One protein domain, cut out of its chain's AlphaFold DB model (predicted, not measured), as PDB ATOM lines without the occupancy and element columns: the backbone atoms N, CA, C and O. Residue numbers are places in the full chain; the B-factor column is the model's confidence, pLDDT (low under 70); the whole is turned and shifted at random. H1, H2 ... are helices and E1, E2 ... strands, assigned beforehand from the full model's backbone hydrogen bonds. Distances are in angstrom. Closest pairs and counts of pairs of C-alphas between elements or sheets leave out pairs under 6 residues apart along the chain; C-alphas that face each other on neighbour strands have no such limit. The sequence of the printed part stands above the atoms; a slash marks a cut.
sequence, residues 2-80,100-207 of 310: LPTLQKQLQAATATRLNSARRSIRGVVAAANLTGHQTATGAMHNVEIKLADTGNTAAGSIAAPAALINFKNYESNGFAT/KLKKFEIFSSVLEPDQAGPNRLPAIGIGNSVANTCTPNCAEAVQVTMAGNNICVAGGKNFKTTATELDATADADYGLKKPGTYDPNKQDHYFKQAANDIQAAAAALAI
ATOM      1  N   LEU A   2     -59.676 -61.103 -30.134       75.06
ATOM      2  CA  LEU A   2     -60.215 -59.913 -29.447       75.06
ATOM      3  C   LEU A   2     -59.171 -59.071 -28.672       75.06
ATOM      4  O   LEU A   2     -59.142 -57.859 -28.879       75.06
ATOM      5  N   PRO A   3     -58.274 -59.663 -27.849       78.44
ATOM      6  CA  PRO A   3     -57.271 -58.885 -27.114       78.44
ATOM      7  C   PRO A   3     -56.304 -58.131 -28.040       78.44
ATOM      8  O   PRO A   3     -56.015 -56.957 -27.819       78.44
ATOM      9  N   THR A   4     -55.863 -58.778 -29.124       85.12
ATOM     10  CA  THR A   4     -55.012 -58.174 -30.159       85.12
ATOM     11  C   THR A   4     -55.729 -57.019 -30.856       85.12
ATOM     12  O   THR A   4     -55.167 -55.935 -30.975       85.12
ATOM     13  N   LEU A   5     -56.995 -57.201 -31.245       84.44
ATOM     14  CA  LEU A   5     -57.803 -56.143 -31.863       84.44
ATOM     15  C   LEU A   5     -57.985 -54.941 -30.936       84.44
ATOM     16  O   LEU A   5     -57.817 -53.802 -31.368       84.44
ATOM     17  N   GLN A   6     -58.269 -55.177 -29.656       81.56
ATOM     18  CA  GLN A   6     -58.415 -54.115 -28.665       81.56
ATOM     19  C   GLN A   6     -57.105 -53.340 -28.466       81.56
ATOM     20  O   GLN A   6     -57.111 -52.108 -28.485       81.56
ATOM     21  N   LYS A   7     -55.977 -54.046 -28.328       86.94
ATOM     22  CA  LYS A   7     -54.632 -53.458 -28.230       86.94
ATOM     23  C   LYS A   7     -54.312 -52.587 -29.451       86.94
ATOM     24  O   LYS A   7     -53.863 -51.451 -29.295       86.94
ATOM     25  N   GLN A   8     -54.599 -53.078 -30.657       88.38
ATOM     26  CA  GLN A   8     -54.354 -52.349 -31.906       88.38
ATOM     27  C   GLN A   8     -55.285 -51.142 -32.072       88.38
ATOM     28  O   GLN A   8     -54.832 -50.063 -32.454       88.38
ATOM     29  N   LEU A   9     -56.564 -51.267 -31.704       84.50
ATOM     30  CA  LEU A   9     -57.511 -50.150 -31.693       84.50
ATOM     31  C   LEU A   9     -57.065 -49.044 -30.727       84.50
ATOM     32  O   LEU A   9     -57.095 -47.864 -31.084       84.50
ATOM     33  N   GLN A  10     -56.622 -49.408 -29.521       86.62
ATOM     34  CA  GLN A  10     -56.089 -48.456 -28.543       86.62
ATOM     35  C   GLN A  10     -54.841 -47.744 -29.076       86.62
ATOM     36  O   GLN A  10     -54.772 -46.513 -29.018       86.62
ATOM     37  N   ALA A  11     -53.891 -48.484 -29.655       87.12
ATOM     38  CA  ALA A  11     -52.679 -47.921 -30.248       87.12
ATOM     39  C   ALA A  11     -52.990 -46.974 -31.421       87.12
ATOM     40  O   ALA A  11     -52.473 -45.851 -31.471       87.12
ATOM     41  N   ALA A  12     -53.878 -47.377 -32.333       85.25
ATOM     42  CA  ALA A  12     -54.314 -46.556 -33.459       85.25
ATOM     43  C   ALA A  12     -55.037 -45.284 -32.993       85.25
ATOM     44  O   ALA A  12     -54.757 -44.192 -33.490       85.25
ATOM     45  N   THR A  13     -55.921 -45.398 -31.998       84.94
ATOM     46  CA  THR A  13     -56.656 -44.258 -31.428       84.94
ATOM     47  C   THR A  13     -55.712 -43.272 -30.747       84.94
ATOM     48  O   THR A  13     -55.777 -42.071 -31.016       84.94
ATOM     49  N   ALA A  14     -54.791 -43.765 -29.913       86.88
ATOM     50  CA  ALA A  14     -53.782 -42.938 -29.260       86.88
ATOM     51  C   ALA A  14     -52.887 -42.223 -30.285       86.88
ATOM     52  O   ALA A  14     -52.640 -41.023 -30.159       86.88
ATOM     53  N   THR A  15     -52.466 -42.934 -31.337       86.81
ATOM     54  CA  THR A  15     -51.656 -42.377 -32.430       86.81
ATOM     55  C   THR A  15     -52.408 -41.274 -33.172       86.81
ATOM     56  O   THR A  15     -51.884 -40.168 -33.306       86.81
ATOM     57  N   ARG A  16     -53.657 -41.522 -33.590       85.12
ATOM     58  CA  ARG A  16     -54.496 -40.529 -34.285       85.12
ATOM     59  C   ARG A  16     -54.743 -39.292 -33.429       85.12
ATOM     60  O   ARG A  16     -54.575 -38.176 -33.912       85.12
ATOM     61  N   LEU A  17     -55.092 -39.472 -32.156       87.31
ATOM     62  CA  LEU A  17     -55.354 -38.359 -31.244       87.31
ATOM     63  C   LEU A  17     -54.095 -37.519 -30.997       87.31
ATOM     64  O   LEU A  17     -54.161 -36.289 -30.985       87.31
ATOM     65  N   ASN A  18     -52.943 -38.167 -30.816       86.88
ATOM     66  CA  ASN A  18     -51.668 -37.478 -30.637       86.88
ATOM     67  C   ASN A  18     -51.254 -36.736 -31.918       86.88
ATOM     68  O   ASN A  18     -50.884 -35.562 -31.845       86.88
ATOM     69  N   SER A  19     -51.396 -37.375 -33.084       87.88
ATOM     70  CA  SER A  19     -51.117 -36.760 -34.384       87.88
ATOM     71  C   SER A  19     -52.008 -35.545 -34.640       87.88
ATOM     72  O   SER A  19     -51.487 -34.466 -34.916       87.88
ATOM     73  N   ALA A  20     -53.320 -35.644 -34.410       87.31
ATOM     74  CA  ALA A  20     -54.243 -34.516 -34.547       87.31
ATOM     75  C   ALA A  20     -53.881 -33.350 -33.607       87.31
ATOM     76  O   ALA A  20     -53.769 -32.203 -34.041       87.31
ATOM     77  N   ARG A  21     -53.628 -33.635 -32.322       89.25
ATOM     78  CA  ARG A  21     -53.265 -32.614 -31.320       89.25
ATOM     79  C   ARG A  21     -51.955 -31.893 -31.636       89.25
ATOM     80  O   ARG A  21     -51.820 -30.712 -31.313       89.25
ATOM     81  N   ARG A  22     -50.963 -32.596 -32.187       91.06
ATOM     82  CA  ARG A  22     -49.680 -31.998 -32.592       91.06
ATOM     83  C   ARG A  22     -49.828 -31.219 -33.892       91.06
ATOM     84  O   ARG A  22     -49.400 -30.075 -33.945       91.06
ATOM     85  N   SER A  23     -50.517 -31.792 -34.875       89.00
ATOM     86  CA  SER A  23     -50.735 -31.174 -36.186       89.00
ATOM     87  C   SER A  23     -51.466 -29.841 -36.083       89.00
ATOM     88  O   SER A  23     -51.004 -28.858 -36.648       89.00
ATOM     89  N   ILE A  24     -52.544 -29.763 -35.293       91.31
ATOM     90  CA  ILE A  24     -53.277 -28.503 -35.085       91.31
ATOM     91  C   ILE A  24     -52.354 -27.424 -34.505       91.31
ATOM     92  O   ILE A  24     -52.335 -26.299 -34.999       91.31
ATOM     93  N   ARG A  25     -51.554 -27.764 -33.485       92.25
ATOM     94  CA  ARG A  25     -50.608 -26.814 -32.883       92.25
ATOM     95  C   ARG A  25     -49.535 -26.366 -33.870       92.25
ATOM     96  O   ARG A  25     -49.299 -25.168 -33.979       92.25
ATOM     97  N   GLY A  26     -48.951 -27.294 -34.623       91.88
ATOM     98  CA  GLY A  26     -47.952 -26.972 -35.641       91.88
ATOM     99  C   GLY A  26     -48.503 -26.093 -36.763       91.88
ATOM    100  O   GLY A  26     -47.846 -25.132 -37.146       91.88
ATOM    101  N   VAL A  27     -49.726 -26.346 -37.242       89.75
ATOM    102  CA  VAL A  27     -50.378 -25.509 -38.267       89.75
ATOM    103  C   VAL A  27     -50.632 -24.097 -37.743       89.75
ATOM    104  O   VAL A  27     -50.329 -23.128 -38.435       89.75
ATOM    105  N   VAL A  28     -51.131 -23.959 -36.511       91.81
ATOM    106  CA  VAL A  28     -51.333 -22.641 -35.885       91.81
ATOM    107  C   VAL A  28     -50.000 -21.906 -35.719       91.81
ATOM    108  O   VAL A  28     -49.907 -20.725 -36.048       91.81
ATOM    109  N   ALA A  29     -48.952 -22.595 -35.264       92.94
ATOM    110  CA  ALA A  29     -47.610 -22.030 -35.148       92.94
ATOM    111  C   ALA A  29     -47.054 -21.573 -36.509       92.94
ATOM    112  O   ALA A  29     -46.567 -20.448 -36.622       92.94
ATOM    113  N   ALA A  30     -47.187 -22.394 -37.554       90.50
ATOM    114  CA  ALA A  30     -46.764 -22.059 -38.912       90.50
ATOM    115  C   ALA A  30     -47.530 -20.855 -39.477       90.50
ATOM    116  O   ALA A  30     -46.918 -19.952 -40.050       90.50
ATOM    117  N   ALA A  31     -48.849 -20.803 -39.278       87.50
ATOM    118  CA  ALA A  31     -49.678 -19.681 -39.704       87.50
ATOM    119  C   ALA A  31     -49.271 -18.382 -38.995       87.50
ATOM    120  O   ALA A  31     -49.097 -17.353 -39.648       87.50
ATOM    121  N   ASN A  32     -49.043 -18.432 -37.680       90.44
ATOM    122  CA  ASN A  32     -48.611 -17.268 -36.912       90.44
ATOM    123  C   ASN A  32     -47.214 -16.786 -37.321       90.44
ATOM    124  O   ASN A  32     -47.026 -15.584 -37.511       90.44
ATOM    125  N   LEU A  33     -46.245 -17.693 -37.509       90.38
ATOM    126  CA  LEU A  33     -44.917 -17.322 -38.011       90.38
ATOM    127  C   LEU A  33     -45.008 -16.719 -39.413       90.38
ATOM    128  O   LEU A  33     -44.402 -15.682 -39.664       90.38
ATOM    129  N   THR A  34     -45.808 -17.304 -40.303       86.50
ATOM    130  CA  THR A  34     -46.038 -16.759 -41.650       86.50
ATOM    131  C   THR A  34     -46.656 -15.361 -41.584       86.50
ATOM    132  O   THR A  34     -46.207 -14.452 -42.283       86.50
ATOM    133  N   GLY A  35     -47.640 -15.149 -40.706       84.25
ATOM    134  CA  GLY A  35     -48.235 -13.834 -40.455       84.25
ATOM    135  C   GLY A  35     -47.219 -12.820 -39.923       84.25
ATOM    136  O   GLY A  35     -47.151 -11.699 -40.425       84.25
ATOM    137  N   HIS A  36     -46.366 -13.225 -38.977       88.62
ATOM    138  CA  HIS A  36     -45.271 -12.399 -38.454       88.62
ATOM    139  C   HIS A  36     -44.260 -12.017 -39.544       88.62
ATOM    140  O   HIS A  36     -43.895 -10.845 -39.667       88.62
ATOM    141  N   GLN A  37     -43.848 -12.976 -40.378       86.94
ATOM    142  CA  GLN A  37     -42.965 -12.725 -41.522       86.94
ATOM    143  C   GLN A  37     -43.613 -11.767 -42.529       86.94
ATOM    144  O   GLN A  37     -42.959 -10.863 -43.048       86.94
ATOM    145  N   THR A  38     -44.921 -11.905 -42.744       80.19
ATOM    146  CA  THR A  38     -45.703 -11.023 -43.617       80.19
ATOM    147  C   THR A  38     -45.739  -9.593 -43.102       80.19
ATOM    148  O   THR A  38     -45.446  -8.661 -43.852       80.19
ATOM    149  N   ALA A  39     -46.040  -9.411 -41.818       82.00
ATOM    150  CA  ALA A  39     -46.032  -8.097 -41.188       82.00
ATOM    151  C   ALA A  39     -44.630  -7.467 -41.217       82.00
ATOM    152  O   ALA A  39     -44.486  -6.295 -41.562       82.00
ATOM    153  N   THR A  40     -43.591  -8.258 -40.934       86.69
ATOM    154  CA  THR A  40     -42.191  -7.816 -40.993       86.69
ATOM    155  C   THR A  40     -41.811  -7.345 -42.399       86.69
ATOM    156  O   THR A  40     -41.276  -6.247 -42.562       86.69
ATOM    157  N   GLY A  41     -42.142  -8.129 -43.428       79.06
ATOM    158  CA  GLY A  41     -41.895  -7.769 -44.824       79.06
ATOM    159  C   GLY A  41     -42.642  -6.505 -45.255       79.06
ATOM    160  O   GLY A  41     -42.062  -5.656 -45.928       79.06
ATOM    161  N   ALA A  42     -43.892  -6.329 -44.816       77.25
ATOM    162  CA  ALA A  42     -44.651  -5.108 -45.085       77.25
ATOM    163  C   ALA A  42     -43.989  -3.872 -44.456       77.25
ATOM    164  O   ALA A  42     -43.924  -2.826 -45.093       77.25
ATOM    165  N   MET A  43     -43.459  -3.992 -43.235       79.50
ATOM    166  CA  MET A  43     -42.782  -2.893 -42.538       79.50
ATOM    167  C   MET A  43     -41.386  -2.583 -43.085       79.50
ATOM    168  O   MET A  43     -40.945  -1.442 -42.972       79.50
ATOM    169  N   HIS A  44     -40.704  -3.547 -43.711       77.75
ATOM    170  CA  HIS A  44     -39.358  -3.359 -44.269       77.75
ATOM    171  C   HIS A  44     -39.275  -2.216 -45.297       77.75
ATOM    172  O   HIS A  44     -38.270  -1.507 -45.371       77.75
ATOM    173  N   ASN A  45     -40.338  -2.039 -46.086       74.31
ATOM    174  CA  ASN A  45     -40.398  -1.034 -47.146       74.31
ATOM    175  C   ASN A  45     -41.056   0.279 -46.702       74.31
ATOM    176  O   ASN A  45     -41.092   1.224 -47.486       74.31
ATOM    177  N   VAL A  46     -41.569   0.369 -45.469       80.56
ATOM    178  CA  VAL A  46     -42.242   1.581 -44.993       80.56
ATOM    179  C   VAL A  46     -41.229   2.702 -44.780       80.56
ATOM    180  O   VAL A  46     -40.316   2.619 -43.959       80.56
ATOM    181  N   GLU A  47     -41.457   3.802 -45.491       84.12
ATOM    182  CA  GLU A  47     -40.633   5.007 -45.445       84.12
ATOM    183  C   GLU A  47     -41.490   6.232 -45.159       84.12
ATOM    184  O   GLU A  47     -42.570   6.391 -45.746       84.12
ATOM    185  N   ILE A  48     -40.989   7.126 -44.304       86.94
ATOM    186  CA  ILE A  48     -41.578   8.455 -44.147       86.94
ATOM    187  C   ILE A  48     -41.394   9.224 -45.449       86.94
ATOM    188  O   ILE A  48     -40.307   9.289 -46.026       86.94
ATOM    189  N   LYS A  49     -42.490   9.817 -45.908       88.38
ATOM    190  CA  LYS A  49     -42.556  10.613 -47.117       88.38
ATOM    191  C   LYS A  49     -41.800  11.919 -46.923       88.38
ATOM    192  O   LYS A  49     -42.038  12.672 -45.985       88.38
ATOM    193  N   LEU A  50     -40.936  12.193 -47.888       88.81
ATOM    194  CA  LEU A  50     -40.300  13.483 -48.076       88.81
ATOM    195  C   LEU A  50     -41.359  14.547 -48.421       88.81
ATOM    196  O   LEU A  50     -42.166  14.313 -49.328       88.81
ATOM    197  N   ALA A  51     -41.386  15.680 -47.715       89.44
ATOM    198  CA  ALA A  51     -42.468  16.660 -47.863       89.44
ATOM    199  C   ALA A  51     -42.058  18.107 -47.541       89.44
ATOM    200  O   ALA A  51     -41.261  18.350 -46.639       89.44
ATOM    201  N   ASP A  52     -42.674  19.060 -48.244       90.00
ATOM    202  CA  ASP A  52     -42.746  20.479 -47.877       90.00
ATOM    203  C   ASP A  52     -43.979  20.699 -46.983       90.00
ATOM    204  O   ASP A  52     -45.078  20.249 -47.316       90.00
ATOM    205  N   THR A  53     -43.805  21.375 -45.846       89.69
ATOM    206  CA  THR A  53     -44.906  21.678 -44.914       89.69
ATOM    207  C   THR A  53     -45.704  22.932 -45.291       89.69
ATOM    208  O   THR A  53     -46.751  23.213 -44.701       89.69
ATOM    209  N   GLY A  54     -45.217  23.712 -46.257       91.06
ATOM    210  CA  GLY A  54     -45.853  24.929 -46.757       91.06
ATOM    211  C   GLY A  54     -45.663  26.164 -45.874       91.06
ATOM    212  O   GLY A  54     -46.128  27.236 -46.250       91.06
ATOM    213  N   ASN A  55     -45.010  26.040 -44.712       91.31
ATOM    214  CA  ASN A  55     -44.833  27.142 -43.765       91.31
ATOM    215  C   ASN A  55     -43.442  27.140 -43.125       91.31
ATOM    216  O   ASN A  55     -42.832  26.098 -42.906       91.31
ATOM    217  N   THR A  56     -42.958  28.324 -42.758       90.62
ATOM    218  CA  THR A  56     -41.696  28.511 -42.019       90.62
ATOM    219  C   THR A  56     -41.874  28.420 -40.503       90.62
ATOM    220  O   THR A  56     -40.912  28.169 -39.782       90.62
ATOM    221  N   ALA A  57     -43.103  28.607 -40.011       89.94
ATOM    222  CA  ALA A  57     -43.453  28.535 -38.599       89.94
ATOM    223  C   ALA A  57     -44.224  27.245 -38.298       89.94
ATOM    224  O   ALA A  57     -45.285  27.002 -38.873       89.94
ATOM    225  N   ALA A  58     -43.727  26.450 -37.345       84.75
ATOM    226  CA  ALA A  58     -44.325  25.161 -36.990       84.75
ATOM    227  C   ALA A  58     -45.796  25.280 -36.547       84.75
ATOM    228  O   ALA A  58     -46.621  24.452 -36.920       84.75
ATOM    229  N   GLY A  59     -46.145  26.345 -35.813       89.38
ATOM    230  CA  GLY A  59     -47.518  26.596 -35.351       89.38
ATOM    231  C   GLY A  59     -48.512  26.985 -36.452       89.38
ATOM    232  O   GLY A  59     -49.709  27.035 -36.190       89.38
ATOM    233  N   SER A  60     -48.037  27.260 -37.669       91.94
ATOM    234  CA  SER A  60     -48.867  27.644 -38.820       91.94
ATOM    235  C   SER A  60     -49.080  26.500 -39.814       91.94
ATOM    236  O   SER A  60     -49.812  26.666 -40.787       91.94
ATOM    237  N   ILE A  61     -48.457  25.337 -39.590       88.25
ATOM    238  CA  ILE A  61     -48.616  24.173 -40.463       88.25
ATOM    239  C   ILE A  61     -50.002  23.563 -40.224       88.25
ATOM    240  O   ILE A  61     -50.285  23.012 -39.162       88.25
ATOM    241  N   ALA A  62     -50.868  23.638 -41.233       88.25
ATOM    242  CA  ALA A  62     -52.185  23.013 -41.206       88.25
ATOM    243  C   ALA A  62     -52.133  21.542 -41.664       88.25
ATOM    244  O   ALA A  62     -51.213  21.103 -42.359       88.25
ATOM    245  N   ALA A  63     -53.159  20.764 -41.316       82.62
ATOM    246  CA  ALA A  63     -53.369  19.450 -41.921       82.62
ATOM    247  C   ALA A  63     -53.654  19.593 -43.436       82.62
ATOM    248  O   ALA A  63     -54.320  20.550 -43.833       82.62
ATOM    249  N   PRO A  64     -53.183  18.666 -44.294       81.56
ATOM    250  CA  PRO A  64     -52.472  17.422 -43.971       81.56
ATOM    251  C   PRO A  64     -50.942  17.570 -43.867       81.56
ATOM    252  O   PRO A  64     -50.261  16.589 -43.575       81.56
ATOM    253  N   ALA A  65     -50.390  18.765 -44.093       83.88
ATOM    254  CA  ALA A  65     -48.946  19.008 -44.129       83.88
ATOM    255  C   ALA A  65     -48.250  18.815 -42.767       83.88
ATOM    256  O   ALA A  65     -47.058  18.526 -42.718       83.88
ATOM    257  N   ALA A  66     -49.003  18.917 -41.666       78.75
ATOM    258  CA  ALA A  66     -48.531  18.619 -40.311       78.75
ATOM    259  C   ALA A  66     -48.441  17.109 -39.993       78.75
ATOM    260  O   ALA A  66     -47.944  16.738 -38.930       78.75
ATOM    261  N   LEU A  67     -48.953  16.229 -40.863       81.69
ATOM    262  CA  LEU A  67     -49.012  14.788 -40.608       81.69
ATOM    263  C   LEU A  67     -47.751  14.070 -41.102       81.69
ATOM    264  O   LEU A  67     -47.215  14.370 -42.171       81.69
ATOM    265  N   ILE A  68     -47.327  13.040 -40.361       79.44
ATOM    266  CA  ILE A  68     -46.342  12.074 -40.854       79.44
ATOM    267  C   ILE A  68     -47.025  11.213 -41.914       79.44
ATOM    268  O   ILE A  68     -47.959  10.468 -41.626       79.44
ATOM    269  N   ASN A  69     -46.549  11.329 -43.148       83.69
ATOM    270  CA  ASN A  69     -47.048  10.566 -44.284       83.69
ATOM    271  C   ASN A  69     -46.051   9.458 -44.643       83.69
ATOM    272  O   ASN A  69     -44.849   9.645 -44.478       83.69
ATOM    273  N   PHE A  70     -46.529   8.338 -45.186       85.38
ATOM    274  CA  PHE A  70     -45.682   7.239 -45.667       85.38
ATOM    275  C   PHE A  70     -45.712   7.162 -47.201       85.38
ATOM    276  O   PHE A  70     -46.753   7.415 -47.808       85.38
ATOM    277  N   LYS A  71     -44.572   6.869 -47.842       74.44
ATOM    278  CA  LYS A  71     -44.425   6.906 -49.318       74.44
ATOM    279  C   LYS A  71     -44.506   5.527 -49.985       74.44
ATOM    280  O   LYS A  71     -44.993   5.440 -51.103       74.44
ATOM    281  N   ASN A  72     -44.093   4.472 -49.286       68.12
ATOM    282  CA  ASN A  72     -43.912   3.128 -49.844       68.12
ATOM    283  C   ASN A  72     -44.714   2.076 -49.057       68.12
ATOM    284  O   ASN A  72     -44.170   1.095 -48.556       68.12
ATOM    285  N   TYR A  73     -46.026   2.286 -48.928       64.31
ATOM    286  CA  TYR A  73     -46.942   1.224 -48.512       64.31
ATOM    287  C   TYR A  73     -47.330   0.436 -49.777       64.31
ATOM    288  O   TYR A  73     -48.423   0.570 -50.313       64.31
ATOM    289  N   GLU A  74     -46.412  -0.316 -50.382       57.16
ATOM    290  CA  GLU A  74     -46.868  -1.193 -51.466       57.16
ATOM    291  C   GLU A  74     -47.971  -2.115 -50.929       57.16
ATOM    292  O   GLU A  74     -47.911  -2.556 -49.775       57.16
ATOM    293  N   SER A  75     -48.981  -2.410 -51.759       56.03
ATOM    294  CA  SER A  75     -49.836  -3.564 -51.504       56.03
ATOM    295  C   SER A  75     -48.899  -4.760 -51.474       56.03
ATOM    296  O   SER A  75     -48.417  -5.177 -52.527       56.03
ATOM    297  N   ASN A  76     -48.556  -5.195 -50.262       56.03
ATOM    298  CA  ASN A  76     -47.950  -6.461 -49.908       56.03
ATOM    299  C   ASN A  76     -47.835  -7.366 -51.145       56.03
ATOM    300  O   ASN A  76     -48.818  -7.995 -51.537       56.03
ATOM    301  N   GLY A  77     -46.644  -7.411 -51.773       56.72
ATOM    302  CA  GLY A  77     -46.297  -8.197 -52.979       56.72
ATOM    303  C   GLY A  77     -46.474  -9.719 -52.827       56.72
ATOM    304  O   GLY A  77     -45.917 -10.531 -53.562       56.72
ATOM    305  N   PHE A  78     -47.270 -10.115 -51.845       58.12
ATOM    306  CA  PHE A  78     -47.783 -11.431 -51.571       58.12
ATOM    307  C   PHE A  78     -48.565 -11.994 -52.741       58.12
ATOM    308  O   PHE A  78     -48.412 -13.176 -52.987       58.12
ATOM    309  N   ALA A  79     -49.328 -11.209 -53.506       61.00
ATOM    310  CA  ALA A  79     -50.055 -11.764 -54.652       61.00
ATOM    311  C   ALA A  79     -49.105 -12.454 -55.656       61.00
ATOM    312  O   ALA A  79     -49.356 -13.577 -56.095       61.00
ATOM    313  N   THR A  80     -47.964 -11.829 -55.959       63.59
ATOM    314  CA  THR A  80     -46.957 -12.386 -56.871       63.59
ATOM    315  C   THR A  80     -46.084 -13.457 -56.211       63.59
ATOM    316  O   THR A  80     -45.712 -14.425 -56.878       63.59
ATOM    317  N   LYS A 100     -35.662 -31.794 -42.777       84.88
ATOM    318  CA  LYS A 100     -35.401 -30.514 -43.452       84.88
ATOM    319  C   LYS A 100     -35.731 -29.294 -42.596       84.88
ATOM    320  O   LYS A 100     -35.197 -28.224 -42.853       84.88
ATOM    321  N   LEU A 101     -36.498 -29.466 -41.526       87.75
ATOM    322  CA  LEU A 101     -36.832 -28.416 -40.561       87.75
ATOM    323  C   LEU A 101     -35.716 -28.167 -39.524       87.75
ATOM    324  O   LEU A 101     -35.985 -27.802 -38.395       87.75
ATOM    325  N   LYS A 102     -34.436 -28.362 -39.866       87.19
ATOM    326  CA  LYS A 102     -33.327 -28.220 -38.897       87.19
ATOM    327  C   LYS A 102     -32.991 -26.778 -38.538       87.19
ATOM    328  O   LYS A 102     -32.350 -26.556 -37.518       87.19
ATOM    329  N   LYS A 103     -33.359 -25.826 -39.389       89.94
ATOM    330  CA  LYS A 103     -33.021 -24.417 -39.227       89.94
ATOM    331  C   LYS A 103     -34.212 -23.563 -39.622       89.94
ATOM    332  O   LYS A 103     -34.804 -23.787 -40.675       89.94
ATOM    333  N   PHE A 104     -34.522 -22.577 -38.794       90.50
ATOM    334  CA  PHE A 104     -35.439 -21.499 -39.138       90.50
ATOM    335  C   PHE A 104     -34.674 -20.186 -39.145       90.50
ATOM    336  O   PHE A 104     -33.925 -19.894 -38.219       90.50
ATOM    337  N   GLU A 105     -34.893 -19.384 -40.176       93.00
ATOM    338  CA  GLU A 105     -34.481 -17.987 -40.191       93.00
ATOM    339  C   GLU A 105     -35.744 -17.138 -40.056       93.00
ATOM    340  O   GLU A 105     -36.641 -17.184 -40.899       93.00
ATOM    341  N   ILE A 106     -35.853 -16.428 -38.936       92.88
ATOM    342  CA  ILE A 106     -37.033 -15.644 -38.584       92.88
ATOM    343  C   ILE A 106     -36.640 -14.178 -38.607       92.88
ATOM    344  O   ILE A 106     -35.865 -13.706 -37.776       92.88
ATOM    345  N   PHE A 107     -37.204 -13.443 -39.555       92.62
ATOM    346  CA  PHE A 107     -37.025 -12.005 -39.645       92.62
ATOM    347  C   PHE A 107     -37.962 -11.271 -38.686       92.62
ATOM    348  O   PHE A 107     -39.117 -11.663 -38.513       92.62
ATOM    349  N   SER A 108     -37.471 -10.181 -38.101       91.94
ATOM    350  CA  SER A 108     -38.241  -9.243 -37.284       91.94
ATOM    351  C   SER A 108     -37.938  -7.812 -37.700       91.94
ATOM    352  O   SER A 108     -36.791  -7.478 -38.008       91.94
ATOM    353  N   SER A 109     -38.959  -6.957 -37.673       88.75
ATOM    354  CA  SER A 109     -38.776  -5.515 -37.816       88.75
ATOM    355  C   SER A 109     -38.320  -4.913 -36.499       88.75
ATOM    356  O   SER A 109     -38.965  -5.091 -35.466       88.75
ATOM    357  N   VAL A 110     -37.234  -4.158 -36.548       86.75
ATOM    358  CA  VAL A 110     -36.744  -3.357 -35.427       86.75
ATOM    359  C   VAL A 110     -36.652  -1.908 -35.867       86.75
ATOM    360  O   VAL A 110     -36.439  -1.623 -37.048       86.75
ATOM    361  N   LEU A 111     -36.831  -0.990 -34.921       82.81
ATOM    362  CA  LEU A 111     -36.576   0.421 -35.180       82.81
ATOM    363  C   LEU A 111     -35.118   0.583 -35.592       82.81
ATOM    364  O   LEU A 111     -34.220  -0.003 -34.975       82.81
ATOM    365  N   GLU A 112     -34.888   1.371 -36.636       76.38
ATOM    366  CA  GLU A 112     -33.532   1.802 -36.923       76.38
ATOM    367  C   GLU A 112     -33.077   2.654 -35.731       76.38
ATOM    368  O   GLU A 112     -33.775   3.606 -35.369       76.38
ATOM    369  N   PRO A 113     -31.978   2.288 -35.045       71.44
ATOM    370  CA  PRO A 113     -31.484   3.102 -33.951       71.44
ATOM    371  C   PRO A 113     -31.145   4.489 -34.487       71.44
ATOM    372  O   PRO A 113     -30.736   4.627 -35.642       71.44
ATOM    373  N   ASP A 114     -31.266   5.502 -33.630       65.50
ATOM    374  CA  ASP A 114     -30.754   6.831 -33.941       65.50
ATOM    375  C   ASP A 114     -29.291   6.700 -34.383       65.50
ATOM    376  O   ASP A 114     -28.412   6.336 -33.599       65.50
ATOM    377  N   GLN A 115     -29.037   6.936 -35.670       56.22
ATOM    378  CA  GLN A 115     -27.690   6.869 -36.218       56.22
ATOM    379  C   GLN A 115     -26.851   7.961 -35.540       56.22
ATOM    380  O   GLN A 115     -27.215   9.138 -35.556       56.22
ATOM    381  N   ALA A 116     -25.721   7.584 -34.939       51.56
ATOM    382  CA  ALA A 116     -24.726   8.555 -34.510       51.56
ATOM    383  C   ALA A 116     -24.027   9.115 -35.762       51.56
ATOM    384  O   ALA A 116     -23.361   8.371 -36.477       51.56
ATOM    385  N   GLY A 117     -24.183  10.415 -36.035       58.72
ATOM    386  CA  GLY A 117     -23.536  11.097 -37.165       58.72
ATOM    387  C   GLY A 117     -24.505  11.733 -38.177       58.72
ATOM    388  O   GLY A 117     -25.717  11.731 -37.961       58.72
ATOM    389  N   PRO A 118     -23.979  12.314 -39.273       54.38
ATOM    390  CA  PRO A 118     -24.684  13.256 -40.145       54.38
ATOM    391  C   PRO A 118     -25.646  12.598 -41.159       54.38
ATOM    392  O   PRO A 118     -25.782  13.088 -42.266       54.38
ATOM    393  N   ASN A 119     -26.289  11.474 -40.836       63.31
ATOM    394  CA  ASN A 119     -27.222  10.781 -41.746       63.31
ATOM    395  C   ASN A 119     -28.493  10.315 -41.021       63.31
ATOM    396  O   ASN A 119     -29.044   9.251 -41.300       63.31
ATOM    397  N   ARG A 120     -28.966  11.112 -40.054       70.75
ATOM    398  CA  ARG A 120     -30.194  10.817 -39.308       70.75
ATOM    399  C   ARG A 120     -31.416  11.156 -40.161       70.75
ATOM    400  O   ARG A 120     -31.851  12.305 -40.195       70.75
ATOM    401  N   LEU A 121     -31.958  10.155 -40.841       78.56
ATOM    402  CA  LEU A 121     -33.246  10.219 -41.527       78.56
ATOM    403  C   LEU A 121     -34.196   9.173 -40.926       78.56
ATOM    404  O   LEU A 121     -33.730   8.101 -40.543       78.56
ATOM    405  N   PRO A 122     -35.508   9.442 -40.879       82.75
ATOM    406  CA  PRO A 122     -36.156  10.690 -41.276       82.75
ATOM    407  C   PRO A 122     -35.947  11.818 -40.254       82.75
ATOM    408  O   PRO A 122     -35.814  11.579 -39.055       82.75
ATOM    409  N   ALA A 123     -35.924  13.063 -40.729       85.50
ATOM    410  CA  ALA A 123     -35.691  14.245 -39.901       85.50
ATOM    411  C   ALA A 123     -36.446  15.475 -40.413       85.50
ATOM    412  O   ALA A 123     -36.843  15.547 -41.572       85.50
ATOM    413  N   ILE A 124     -36.619  16.470 -39.544       88.12
ATOM    414  CA  ILE A 124     -37.160  17.779 -39.924       88.12
ATOM    415  C   ILE A 124     -35.996  18.694 -40.313       88.12
ATOM    416  O   ILE A 124     -34.956  18.715 -39.648       88.12
ATOM    417  N   GLY A 125     -36.175  19.447 -41.391       90.25
ATOM    418  CA  GLY A 125     -35.192  20.388 -41.904       90.25
ATOM    419  C   GLY A 125     -35.809  21.682 -42.403       90.25
ATOM    420  O   GLY A 125     -37.011  21.923 -42.266       90.25
ATOM    421  N   ILE A 126     -34.954  22.506 -43.002       91.88
ATOM    422  CA  ILE A 126     -35.348  23.732 -43.694       91.88
ATOM    423  C   ILE A 126     -35.160  23.533 -45.191       91.88
ATOM    424  O   ILE A 126     -34.119  23.054 -45.655       91.88
ATOM    425  N   GLY A 127     -36.190  23.876 -45.948       92.56
ATOM    426  CA  GLY A 127     -36.174  23.784 -47.388       92.56
ATOM    427  C   GLY A 127     -35.459  24.955 -48.050       92.56
ATOM    428  O   GLY A 127     -35.396  26.062 -47.519       92.56
ATOM    429  N   ASN A 128     -34.940  24.699 -49.243       92.00
ATOM    430  CA  ASN A 128     -34.361  25.682 -50.140       92.00
ATOM    431  C   ASN A 128     -35.068  25.559 -51.493       92.00
ATOM    432  O   ASN A 128     -34.894  24.557 -52.189       92.00
ATOM    433  N   SER A 129     -35.860  26.567 -51.861       91.50
ATOM    434  CA  SER A 129     -36.634  26.560 -53.110       91.50
ATOM    435  C   SER A 129     -35.789  26.739 -54.372       91.50
ATOM    436  O   SER A 129     -36.219  26.342 -55.451       91.50
ATOM    437  N   VAL A 130     -34.576  27.287 -54.258       91.00
ATOM    438  CA  VAL A 130     -33.659  27.454 -55.397       91.00
ATOM    439  C   VAL A 130     -32.955  26.136 -55.714       91.00
ATOM    440  O   VAL A 130     -32.868  25.740 -56.872       91.00
ATOM    441  N   ALA A 131     -32.476  25.442 -54.679       89.62
ATOM    442  CA  ALA A 131     -31.788  24.160 -54.825       89.62
ATOM    443  C   ALA A 131     -32.746  22.954 -54.893       89.62
ATOM    444  O   ALA A 131     -32.296  21.857 -55.216       89.62
ATOM    445  N   ASN A 132     -34.039  23.151 -54.595       92.31
ATOM    446  CA  ASN A 132     -35.040  22.092 -54.410       92.31
ATOM    447  C   ASN A 132     -34.564  21.012 -53.434       92.31
ATOM    448  O   ASN A 132     -34.541  19.818 -53.730       92.31
ATOM    449  N   THR A 133     -34.159  21.446 -52.245       93.31
ATOM    450  CA  THR A 133     -33.639  20.543 -51.215       93.31
ATOM    451  C   THR A 133     -34.256  20.799 -49.858       93.31
ATOM    452  O   THR A 133     -34.511  21.947 -49.506       93.31
ATOM    453  N   CYS A 134     -34.379  19.747 -49.057       92.00
ATOM    454  CA  CYS A 134     -34.609  19.817 -47.624       92.00
ATOM    455  C   CYS A 134     -33.290  19.567 -46.902       92.00
ATOM    456  O   CYS A 134     -32.685  18.513 -47.093       92.00
ATOM    457  N   THR A 135     -32.846  20.518 -46.082       91.56
ATOM    458  CA  THR A 135     -31.600  20.404 -45.314       91.56
ATOM    459  C   THR A 135     -31.933  20.167 -43.840       91.56
ATOM    460  O   THR A 135     -32.293  21.117 -43.135       91.56
ATOM    461  N   PRO A 136     -31.897  18.914 -43.359       86.50
ATOM    462  CA  PRO A 136     -32.050  18.605 -41.942       86.50
ATOM    463  C   PRO A 136     -30.827  19.064 -41.135       86.50
ATOM    464  O   PRO A 136     -29.704  19.072 -41.626       86.50
ATOM    465  N   ASN A 137     -31.036  19.408 -39.860       74.25
ATOM    466  CA  ASN A 137     -29.989  19.978 -38.994       74.25
ATOM    467  C   ASN A 137     -28.791  19.032 -38.747       74.25
ATOM    468  O   ASN A 137     -27.732  19.463 -38.301       74.25
ATOM    469  N   CYS A 138     -28.967  17.737 -39.022       71.69
ATOM    470  CA  CYS A 138     -27.978  16.692 -38.779       71.69
ATOM    471  C   CYS A 138     -27.838  15.731 -39.968       71.69
ATOM    472  O   CYS A 138     -27.485  14.573 -39.746       71.69
ATOM    473  N   ALA A 139     -28.169  16.151 -41.196       77.94
ATOM    474  CA  ALA A 139     -27.847  15.347 -42.370       77.94
ATOM    475  C   ALA A 139     -27.643  16.144 -43.659       77.94
ATOM    476  O   ALA A 139     -27.917  17.342 -43.718       77.94
ATOM    477  N   GLU A 140     -27.129  15.463 -44.681       84.56
ATOM    478  CA  GLU A 140     -27.002  16.027 -46.021       84.56
ATOM    479  C   GLU A 140     -28.365  16.444 -46.590       84.56
ATOM    480  O   GLU A 140     -29.420  15.887 -46.268       84.56
ATOM    481  N   ALA A 141     -28.333  17.460 -47.450       88.12
ATOM    482  CA  ALA A 141     -29.524  17.979 -48.094       88.12
ATOM    483  C   ALA A 141     -30.120  16.933 -49.051       88.12
ATOM    484  O   ALA A 141     -29.440  16.422 -49.940       88.12
ATOM    485  N   VAL A 142     -31.413  16.647 -48.905       89.12
ATOM    486  CA  VAL A 142     -32.142  15.691 -49.749       89.12
ATOM    487  C   VAL A 142     -33.014  16.417 -50.766       89.12
ATOM    488  O   VAL A 142     -33.654  17.418 -50.448       89.12
ATOM    489  N   GLN A 143     -33.054  15.915 -51.999       90.44
ATOM    490  CA  GLN A 143     -33.801  16.525 -53.105       90.44
ATOM    491  C   GLN A 143     -35.316  16.407 -52.906       90.44
ATOM    492  O   GLN A 143     -35.855  15.301 -52.892       90.44
ATOM    493  N   VAL A 144     -36.012  17.541 -52.801       86.44
ATOM    494  CA  VAL A 144     -37.474  17.634 -52.694       86.44
ATOM    495  C   VAL A 144     -37.967  18.905 -53.373       86.44
ATOM    496  O   VAL A 144     -37.371  19.970 -53.244       86.44
ATOM    497  N   THR A 145     -39.092  18.819 -54.074       88.56
ATOM    498  CA  THR A 145     -39.755  20.013 -54.602       88.56
ATOM    499  C   THR A 145     -40.228  20.894 -53.447       88.56
ATOM    500  O   THR A 145     -41.066  20.470 -52.653       88.56
ATOM    501  N   MET A 146     -39.698  22.114 -53.376       89.06
ATOM    502  CA  MET A 146     -40.021  23.095 -52.342       89.06
ATOM    503  C   MET A 146     -40.776  24.272 -52.962       89.06
ATOM    504  O   MET A 146     -40.312  24.862 -53.936       89.06
ATOM    505  N   ALA A 147     -41.913  24.657 -52.383       85.06
ATOM    506  CA  ALA A 147     -42.653  25.852 -52.798       85.06
ATOM    507  C   ALA A 147     -42.020  27.150 -52.259       85.06
ATOM    508  O   ALA A 147     -42.229  28.229 -52.810       85.06
ATOM    509  N   GLY A 148     -41.231  27.049 -51.189       86.81
ATOM    510  CA  GLY A 148     -40.521  28.151 -50.541       86.81
ATOM    511  C   GLY A 148     -39.470  27.627 -49.562       86.81
ATOM    512  O   GLY A 148     -39.235  26.422 -49.483       86.81
ATOM    513  N   ASN A 149     -38.860  28.513 -48.774       91.19
ATOM    514  CA  ASN A 149     -37.898  28.124 -47.730       91.19
ATOM    515  C   ASN A 149     -38.600  27.633 -46.449       91.19
ATOM    516  O   ASN A 149     -38.303  28.084 -45.344       91.19
ATOM    517  N   ASN A 150     -39.591  26.764 -46.619       92.94
ATOM    518  CA  ASN A 150     -40.469  26.259 -45.569       92.94
ATOM    519  C   ASN A 150     -39.770  25.197 -44.715       92.94
ATOM    520  O   ASN A 150     -38.758  24.621 -45.116       92.94
ATOM    521  N   ILE A 151     -40.358  24.872 -43.564       92.44
ATOM    522  CA  ILE A 151     -40.033  23.636 -42.854       92.44
ATOM    523  C   ILE A 151     -40.329  22.459 -43.797       92.44
ATOM    524  O   ILE A 151     -41.337  22.447 -44.509       92.44
ATOM    525  N   CYS A 152     -39.459  21.462 -43.805       91.19
ATOM    526  CA  CYS A 152     -39.598  20.268 -44.627       91.19
ATOM    527  C   CYS A 152     -39.319  19.011 -43.802       91.19
ATOM    528  O   CYS A 152     -38.626  19.046 -42.784       91.19
ATOM    529  N   VAL A 153     -39.855  17.884 -44.256       89.81
ATOM    530  CA  VAL A 153     -39.546  16.554 -43.736       89.81
ATOM    531  C   VAL A 153     -38.593  15.899 -44.720       89.81
ATOM    532  O   VAL A 153     -38.989  15.640 -45.855       89.81
ATOM    533  N   ALA A 154     -37.366  15.627 -44.275       88.81
ATOM    534  CA  ALA A 154     -36.415  14.733 -44.914       88.81
ATOM    535  C   ALA A 154     -36.861  13.281 -44.636       88.81
ATOM    536  O   ALA A 154     -36.793  12.814 -43.502       88.81
ATOM    537  N   GLY A 155     -37.406  12.600 -45.647       85.75
ATOM    538  CA  GLY A 155     -37.956  11.249 -45.541       85.75
ATOM    539  C   GLY A 155     -36.878  10.178 -45.377       85.75
ATOM    540  O   GLY A 155     -35.688  10.462 -45.488       85.75
ATOM    541  N   GLY A 156     -37.290   8.938 -45.124       81.69
ATOM    542  CA  GLY A 156     -36.360   7.829 -44.908       81.69
ATOM    543  C   GLY A 156     -37.002   6.620 -44.238       81.69
ATOM    544  O   GLY A 156     -38.176   6.651 -43.853       81.69
ATOM    545  N   LYS A 157     -36.219   5.545 -44.110       80.62
ATOM    546  CA  LYS A 157     -36.626   4.310 -43.430       80.62
ATOM    547  C   LYS A 157     -36.627   4.505 -41.917       80.62
ATOM    548  O   LYS A 157     -35.679   5.049 -41.369       80.62
ATOM    549  N   ASN A 158     -37.668   4.004 -41.257       79.00
ATOM    550  CA  ASN A 158     -37.753   3.963 -39.789       79.00
ATOM    551  C   ASN A 158     -37.466   2.586 -39.202       79.00
ATOM    552  O   ASN A 158     -37.206   2.459 -38.007       79.00
ATOM    553  N   PHE A 159     -37.569   1.552 -40.029       82.19
ATOM    554  CA  PHE A 159     -37.403   0.174 -39.615       82.19
ATOM    555  C   PHE A 159     -36.321  -0.478 -40.458       82.19
ATOM    556  O   PHE A 159     -36.211  -0.223 -41.661       82.19
ATOM    557  N   LYS A 160     -35.583  -1.385 -39.830       84.06
ATOM    558  CA  LYS A 160     -34.825  -2.418 -40.527       84.06
ATOM    559  C   LYS A 160     -35.332  -3.786 -40.146       84.06
ATOM    560  O   LYS A 160     -36.053  -3.972 -39.167       84.06
ATOM    561  N   THR A 161     -34.874  -4.753 -40.915       87.69
ATOM    562  CA  THR A 161     -35.108  -6.158 -40.648       87.69
ATOM    563  C   THR A 161     -33.859  -6.767 -40.034       87.69
ATOM    564  O   THR A 161     -32.757  -6.583 -40.545       87.69
ATOM    565  N   THR A 162     -34.037  -7.513 -38.953       90.25
ATOM    566  CA  THR A 162     -33.002  -8.364 -38.362       90.25
ATOM    567  C   THR A 162     -33.430  -9.817 -38.462       90.25
ATOM    568  O   THR A 162     -34.602 -10.119 -38.241       90.25
ATOM    569  N   ALA A 163     -32.491 -10.708 -38.764       92.25
ATOM    570  CA  ALA A 163     -32.724 -12.144 -38.777       92.25
ATOM    571  C   ALA A 163     -32.351 -12.762 -37.424       92.25
ATOM    572  O   ALA A 163     -31.327 -12.419 -36.834       92.25
ATOM    573  N   THR A 164     -33.187 -13.677 -36.946       91.38
ATOM    574  CA  THR A 164     -32.873 -14.594 -35.850       91.38
ATOM    575  C   THR A 164     -32.793 -15.996 -36.423       91.38
ATOM    576  O   THR A 164     -33.775 -16.504 -36.965       91.38
ATOM    577  N   GLU A 165     -31.630 -16.623 -36.295       92.62
ATOM    578  CA  GLU A 165     -31.449 -18.017 -36.675       92.62
ATOM    579  C   GLU A 165     -31.783 -18.929 -35.494       92.62
ATOM    580  O   GLU A 165     -31.296 -18.737 -34.378       92.62
ATOM    581  N   LEU A 166     -32.619 -19.929 -35.747       91.81
ATOM    582  CA  LEU A 166     -32.955 -20.985 -34.806       91.81
ATOM    583  C   LEU A 166     -32.483 -22.317 -35.371       91.81
ATOM    584  O   LEU A 166     -33.107 -22.868 -36.278       91.81
ATOM    585  N   ASP A 167     -31.416 -22.853 -34.793       91.69
ATOM    586  CA  ASP A 167     -30.914 -24.181 -35.127       91.69
ATOM    587  C   ASP A 167     -31.503 -25.233 -34.186       91.69
ATOM    588  O   ASP A 167     -31.513 -25.073 -32.961       91.69
ATOM    589  N   ALA A 168     -31.963 -26.341 -34.759       86.88
ATOM    590  CA  ALA A 168     -32.385 -27.510 -34.010       86.88
ATOM    591  C   ALA A 168     -31.207 -28.045 -33.183       86.88
ATOM    592  O   ALA A 168     -30.132 -28.351 -33.701       86.88
ATOM    593  N   THR A 169     -31.419 -28.188 -31.877       84.38
ATOM    594  CA  THR A 169     -30.483 -28.898 -30.999       84.38
ATOM    595  C   THR A 169     -30.585 -30.410 -31.223       84.38
ATOM    596  O   THR A 169     -31.398 -30.880 -32.018       84.38
ATOM    597  N   ALA A 170     -29.794 -31.199 -30.488       80.50
ATOM    598  CA  ALA A 170     -29.918 -32.659 -30.493       80.50
ATOM    599  C   ALA A 170     -31.342 -33.141 -30.139       80.50
ATOM    600  O   ALA A 170     -31.805 -34.135 -30.689       80.50
ATOM    601  N   ASP A 171     -32.054 -32.391 -29.290       78.50
ATOM    602  CA  ASP A 171     -33.445 -32.666 -28.906       78.50
ATOM    603  C   ASP A 171     -34.472 -32.050 -29.875       78.50
ATOM    604  O   ASP A 171     -35.675 -32.111 -29.620       78.50
ATOM    605  N   ALA A 172     -34.006 -31.409 -30.951       76.81
ATOM    606  CA  ALA A 172     -34.792 -30.572 -31.852       76.81
ATOM    607  C   ALA A 172     -35.595 -29.471 -31.132       76.81
ATOM    608  O   ALA A 172     -36.648 -29.061 -31.606       76.81
ATOM    609  N   ASP A 173     -35.083 -28.973 -29.999       83.44
ATOM    610  CA  ASP A 173     -35.794 -28.009 -29.153       83.44
ATOM    611  C   ASP A 173     -35.535 -26.539 -29.524       83.44
ATOM    612  O   ASP A 173     -36.049 -25.644 -28.855       83.44
ATOM    613  N   TYR A 174     -34.720 -26.281 -30.551       89.62
ATOM    614  CA  TYR A 174     -34.316 -24.942 -31.007       89.62
ATOM    615  C   TYR A 174     -33.759 -24.036 -29.893       89.62
ATOM    616  O   TYR A 174     -33.851 -22.808 -29.947       89.62
ATOM    617  N   GLY A 175     -33.196 -24.633 -28.838       83.69
ATOM    618  CA  GLY A 175     -32.684 -23.908 -27.683       83.69
ATOM    619  C   GLY A 175     -33.777 -23.383 -26.752       83.69
ATOM    620  O   GLY A 175     -33.494 -22.475 -25.971       83.69
ATOM    621  N   LEU A 176     -34.999 -23.924 -26.810       82.06
ATOM    622  CA  LEU A 176     -36.109 -23.577 -25.915       82.06
ATOM    623  C   LEU A 176     -35.829 -23.956 -24.455       82.06
ATOM    624  O   LEU A 176     -36.246 -23.230 -23.558       82.06
ATOM    625  N   LYS A 177     -35.101 -25.049 -24.189       76.94
ATOM    626  CA  LYS A 177     -34.746 -25.446 -22.814       76.94
ATOM    627  C   LYS A 177     -33.591 -24.625 -22.221       76.94
ATOM    628  O   LYS A 177     -33.410 -24.625 -21.007       76.94
ATOM    629  N   LYS A 178     -32.807 -23.914 -23.046       69.50
ATOM    630  CA  LYS A 178     -31.671 -23.074 -22.611       69.50
ATOM    631  C   LYS A 178     -32.060 -21.836 -21.773       69.50
ATOM    632  O   LYS A 178     -31.339 -21.556 -20.820       69.50
ATOM    633  N   PRO A 179     -33.130 -21.075 -22.082       56.06
ATOM    634  CA  PRO A 179     -33.479 -19.864 -21.333       56.06
ATOM    635  C   PRO A 179     -34.195 -20.081 -19.984       56.06
ATOM    636  O   PRO A 179     -34.491 -19.096 -19.308       56.06
ATOM    637  N   GLY A 180     -34.468 -21.321 -19.557       67.19
ATOM    638  CA  GLY A 180     -35.289 -21.596 -18.367       67.19
ATOM    639  C   GLY A 180     -36.792 -21.602 -18.681       67.19
ATOM    640  O   GLY A 180     -37.185 -21.930 -19.798       67.19
ATOM    641  N   THR A 181     -37.648 -21.292 -17.699       77.56
ATOM    642  CA  THR A 181     -39.117 -21.319 -17.849       77.56
ATOM    643  C   THR A 181     -39.589 -20.476 -19.043       77.56
ATOM    644  O   THR A 181     -39.145 -19.342 -19.228       77.56
ATOM    645  N   TYR A 182     -40.510 -21.026 -19.844       81.69
ATOM    646  CA  TYR A 182     -41.143 -20.319 -20.959       81.69
ATOM    647  C   TYR A 182     -41.796 -19.007 -20.491       81.69
ATOM    648  O   TYR A 182     -42.464 -18.976 -19.459       81.69
ATOM    649  N   ASP A 183     -41.627 -17.939 -21.275       84.19
ATOM    650  CA  ASP A 183     -42.167 -16.610 -20.996       84.19
ATOM    651  C   ASP A 183     -42.874 -16.124 -22.267       84.19
ATOM    652  O   ASP A 183     -42.198 -15.831 -23.258       84.19
ATOM    653  N   PRO A 184     -44.217 -16.053 -22.277       81.19
ATOM    654  CA  PRO A 184     -44.972 -15.646 -23.457       81.19
ATOM    655  C   PRO A 184     -44.729 -14.185 -23.859       81.19
ATOM    656  O   PRO A 184     -45.081 -13.807 -24.974       81.19
ATOM    657  N   ASN A 185     -44.124 -13.366 -22.993       84.94
ATOM    658  CA  ASN A 185     -43.804 -11.971 -23.297       84.94
ATOM    659  C   ASN A 185     -42.443 -11.816 -23.991       84.94
ATOM    660  O   ASN A 185     -42.102 -10.725 -24.446       84.94
ATOM    661  N   LYS A 186     -41.653 -12.894 -24.086       87.31
ATOM    662  CA  LYS A 186     -40.375 -12.900 -24.799       87.31
ATOM    663  C   LYS A 186     -40.562 -13.463 -26.199       87.31
ATOM    664  O   LYS A 186     -40.774 -14.658 -26.381       87.31
ATOM    665  N   GLN A 187     -40.400 -12.600 -27.197       87.50
ATOM    666  CA  GLN A 187     -40.542 -12.964 -28.608       87.50
ATOM    667  C   GLN A 187     -39.652 -14.157 -29.014       87.50
ATOM    668  O   GLN A 187     -40.112 -15.058 -29.708       87.50
ATOM    669  N   ASP A 188     -38.413 -14.214 -28.518       88.25
ATOM    670  CA  ASP A 188     -37.498 -15.342 -28.746       88.25
ATOM    671  C   ASP A 188     -38.058 -16.682 -28.227       88.25
ATOM    672  O   ASP A 188     -37.960 -17.704 -28.905       88.25
ATOM    673  N   HIS A 189     -38.715 -16.685 -27.061       89.06
ATOM    674  CA  HIS A 189     -39.332 -17.899 -26.517       89.06
ATOM    675  C   HIS A 189     -40.502 -18.347 -27.397       89.06
ATOM    676  O   HIS A 189     -40.640 -19.539 -27.674       89.06
ATOM    677  N   TYR A 190     -41.311 -17.399 -27.879       89.75
ATOM    678  CA  TYR A 190     -42.408 -17.687 -28.801       89.75
ATOM    679  C   TYR A 190     -41.908 -18.315 -30.107       89.75
ATOM    680  O   TYR A 190     -42.430 -19.344 -30.534       89.75
ATOM    681  N   PHE A 191     -40.864 -17.751 -30.721       91.88
ATOM    682  CA  PHE A 191     -40.289 -18.285 -31.958       91.88
ATOM    683  C   PHE A 191     -39.752 -19.711 -31.793       91.88
ATOM    684  O   PHE A 191     -40.042 -20.579 -32.618       91.88
ATOM    685  N   LYS A 192     -39.036 -19.983 -30.697       92.06
ATOM    686  CA  LYS A 192     -38.522 -21.325 -30.377       92.06
ATOM    687  C   LYS A 192     -39.634 -22.336 -30.106       92.06
ATOM    688  O   LYS A 192     -39.527 -23.494 -30.515       92.06
ATOM    689  N   GLN A 193     -40.706 -21.917 -29.434       91.81
ATOM    690  CA  GLN A 193     -41.879 -22.760 -29.210       91.81
ATOM    691  C   GLN A 193     -42.598 -23.069 -30.530       91.81
ATOM    692  O   GLN A 193     -42.922 -24.222 -30.794       91.81
ATOM    693  N   ALA A 194     -42.776 -22.071 -31.397       92.50
ATOM    694  CA  ALA A 194     -43.403 -22.263 -32.699       92.50
ATOM    695  C   ALA A 194     -42.604 -23.232 -33.590       92.50
ATOM    696  O   ALA A 194     -43.187 -24.149 -34.167       92.50
ATOM    697  N   ALA A 195     -41.274 -23.093 -33.648       92.69
ATOM    698  CA  ALA A 195     -40.402 -24.025 -34.370       92.69
ATOM    699  C   ALA A 195     -40.518 -25.467 -33.831       92.69
ATOM    700  O   ALA A 195     -40.626 -26.418 -34.610       92.69
ATOM    701  N   ASN A 196     -40.584 -25.633 -32.505       91.94
ATOM    702  CA  ASN A 196     -40.846 -26.926 -31.863       91.94
ATOM    703  C   ASN A 196     -42.193 -27.529 -32.264       91.94
ATOM    704  O   ASN A 196     -42.259 -28.711 -32.597       91.94
ATOM    705  N   ASP A 197     -43.266 -26.743 -32.227       92.44
ATOM    706  CA  ASP A 197     -44.611 -27.230 -32.538       92.44
ATOM    707  C   ASP A 197     -44.733 -27.652 -34.009       92.44
ATOM    708  O   ASP A 197     -45.348 -28.679 -34.307       92.44
ATOM    709  N   ILE A 198     -44.088 -26.920 -34.924       92.69
ATOM    710  CA  ILE A 198     -43.990 -27.281 -36.349       92.69
ATOM    711  C   ILE A 198     -43.216 -28.594 -36.513       92.69
ATOM    712  O   ILE A 198     -43.692 -29.507 -37.189       92.69
ATOM    713  N   GLN A 199     -42.065 -28.737 -35.848       91.44
ATOM    714  CA  GLN A 199     -41.272 -29.967 -35.893       91.44
ATOM    715  C   GLN A 199     -42.031 -31.167 -35.320       91.44
ATOM    716  O   GLN A 199     -42.018 -32.255 -35.895       91.44
ATOM    717  N   ALA A 200     -42.720 -30.983 -34.194       90.75
ATOM    718  CA  ALA A 200     -43.504 -32.027 -33.550       90.75
ATOM    719  C   ALA A 200     -44.707 -32.455 -34.402       90.75
ATOM    720  O   ALA A 200     -45.062 -33.637 -34.389       90.75
ATOM    721  N   ALA A 201     -45.323 -31.521 -35.131       91.38
ATOM    722  CA  ALA A 201     -46.368 -31.812 -36.105       91.38
ATOM    723  C   ALA A 201     -45.819 -32.604 -37.294       91.38
ATOM    724  O   ALA A 201     -46.332 -33.684 -37.578       91.38
ATOM    725  N   ALA A 202     -44.738 -32.134 -37.924       89.56
ATOM    726  CA  ALA A 202     -44.094 -32.838 -39.032       89.56
ATOM    727  C   ALA A 202     -43.667 -34.257 -38.622       89.56
ATOM    728  O   ALA A 202     -43.903 -35.216 -39.353       89.56
ATOM    729  N   ALA A 203     -43.108 -34.418 -37.418       89.06
ATOM    730  CA  ALA A 203     -42.717 -35.723 -36.893       89.06
ATOM    731  C   ALA A 203     -43.921 -36.642 -36.665       89.06
ATOM    732  O   ALA A 203     -43.828 -37.830 -36.944       89.06
ATOM    733  N   ALA A 204     -45.048 -36.110 -36.185       87.88
ATOM    734  CA  ALA A 204     -46.258 -36.895 -35.961       87.88
ATOM    735  C   ALA A 204     -46.976 -37.286 -37.262       87.88
ATOM    736  O   ALA A 204     -47.601 -38.343 -37.311       87.88
ATOM    737  N   LEU A 205     -46.887 -36.447 -38.297       84.69
ATOM    738  CA  LEU A 205     -47.435 -36.712 -39.630       84.69
ATOM    739  C   LEU A 205     -46.554 -37.664 -40.447       84.69
ATOM    740  O   LEU A 205     -47.068 -38.411 -41.269       84.69
ATOM    741  N   ALA A 206     -45.245 -37.679 -40.188       84.81
ATOM    742  CA  ALA A 206     -44.309 -38.609 -40.812       84.81
ATOM    743  C   ALA A 206     -44.409 -40.046 -40.261       84.81
ATOM    744  O   ALA A 206     -43.789 -40.951 -40.821       84.81
ATOM    745  N   ILE A 207     -45.154 -40.272 -39.169       81.69
ATOM    746  CA  ILE A 207     -45.398 -41.623 -38.654       81.69
ATOM    747  C   ILE A 207     -46.273 -42.359 -39.675       81.69
ATOM    748  O   ILE A 207     -47.394 -41.913 -39.937       81.69
TER     749      ILE A 207
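AT A GLANCE: This is residues 2 to 80 and 100 to 207 of the 310 residues of the protein "Variant surface glycoprotein 1125.5429" of Trypanosoma brucei (UniProt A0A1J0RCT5). A small sheet of three short strands, E3, E2 and E4, makes a head at one end of a long rod, and the long helix H1 comes from the other end, where its residues 2 to 14 stick out. Between them a two-stranded ribbon, E1 and E5, packs on residues 33 to 44 of H1, and H2 folds back along residues 18 to 33. The 187 printed residues hold two named helices and five named strands, in the order H1 E1 E2 E3 E4 E5 H2; both sheets, E3 E2 E4 and E1 E5, are antiparallel, and the class is mixed. The whole is extended, with a radius of gyration of the C-alphas of 26.0 A and spans of 94 by 32 by 29 A.

HOW THE PARTS SIT: E2, residues 123 to 128, is the inner strand between E3, residues 133 to 136, and E4, residues 151 to 154. E2 and E3 form a hairpin, with N 128 and O 133 at 2.8 A; N 125 and O 152 of E2 and E4 are also at 2.8 A. E1, residues 103 to 111, and E5, residues 159 to 167, are antiparallel at 156 degrees, with N 106 and O 164 at 2.9 A. The closest C-alphas of E1 and H1, residues 2 to 44, are those of Ser 109 and Thr 40, 5.2 A apart. H2, residues 187 to 205, touches H1 with residues 18 to 33 of H1 alone, closest at the C-alphas of Ile 198 and Gly 26, 4.0 A, at a steep tilt of 39 degrees, opposite ways. H1 is apart from E2, E3 and E4. Every O i to N i+4 pair is within hydrogen-bond range in H2, and 38 of 39 in H1.

IN THESE COORDINATES: H1 is 62.1 A long from C-alpha 2 at (-60.215, -59.913, -29.447), E1 25.4 A, E5 25.6 A, and H2 27.1 A to C-alpha 205 at (-47.435, -36.712, -39.630).

THE WHOLE: The C-alphas of Leu 2 and Val 130 are the two farthest apart, 94.9 A. Residues 81 to 99 are not printed, and C-alphas 80 and 100 are 25.3 A apart across the cut. The links E1 to E2, E3 to E4 and E5 to H2 are long. Residues 72 to 80, 114 to 119 and 178 to 180 have pLDDT under 70.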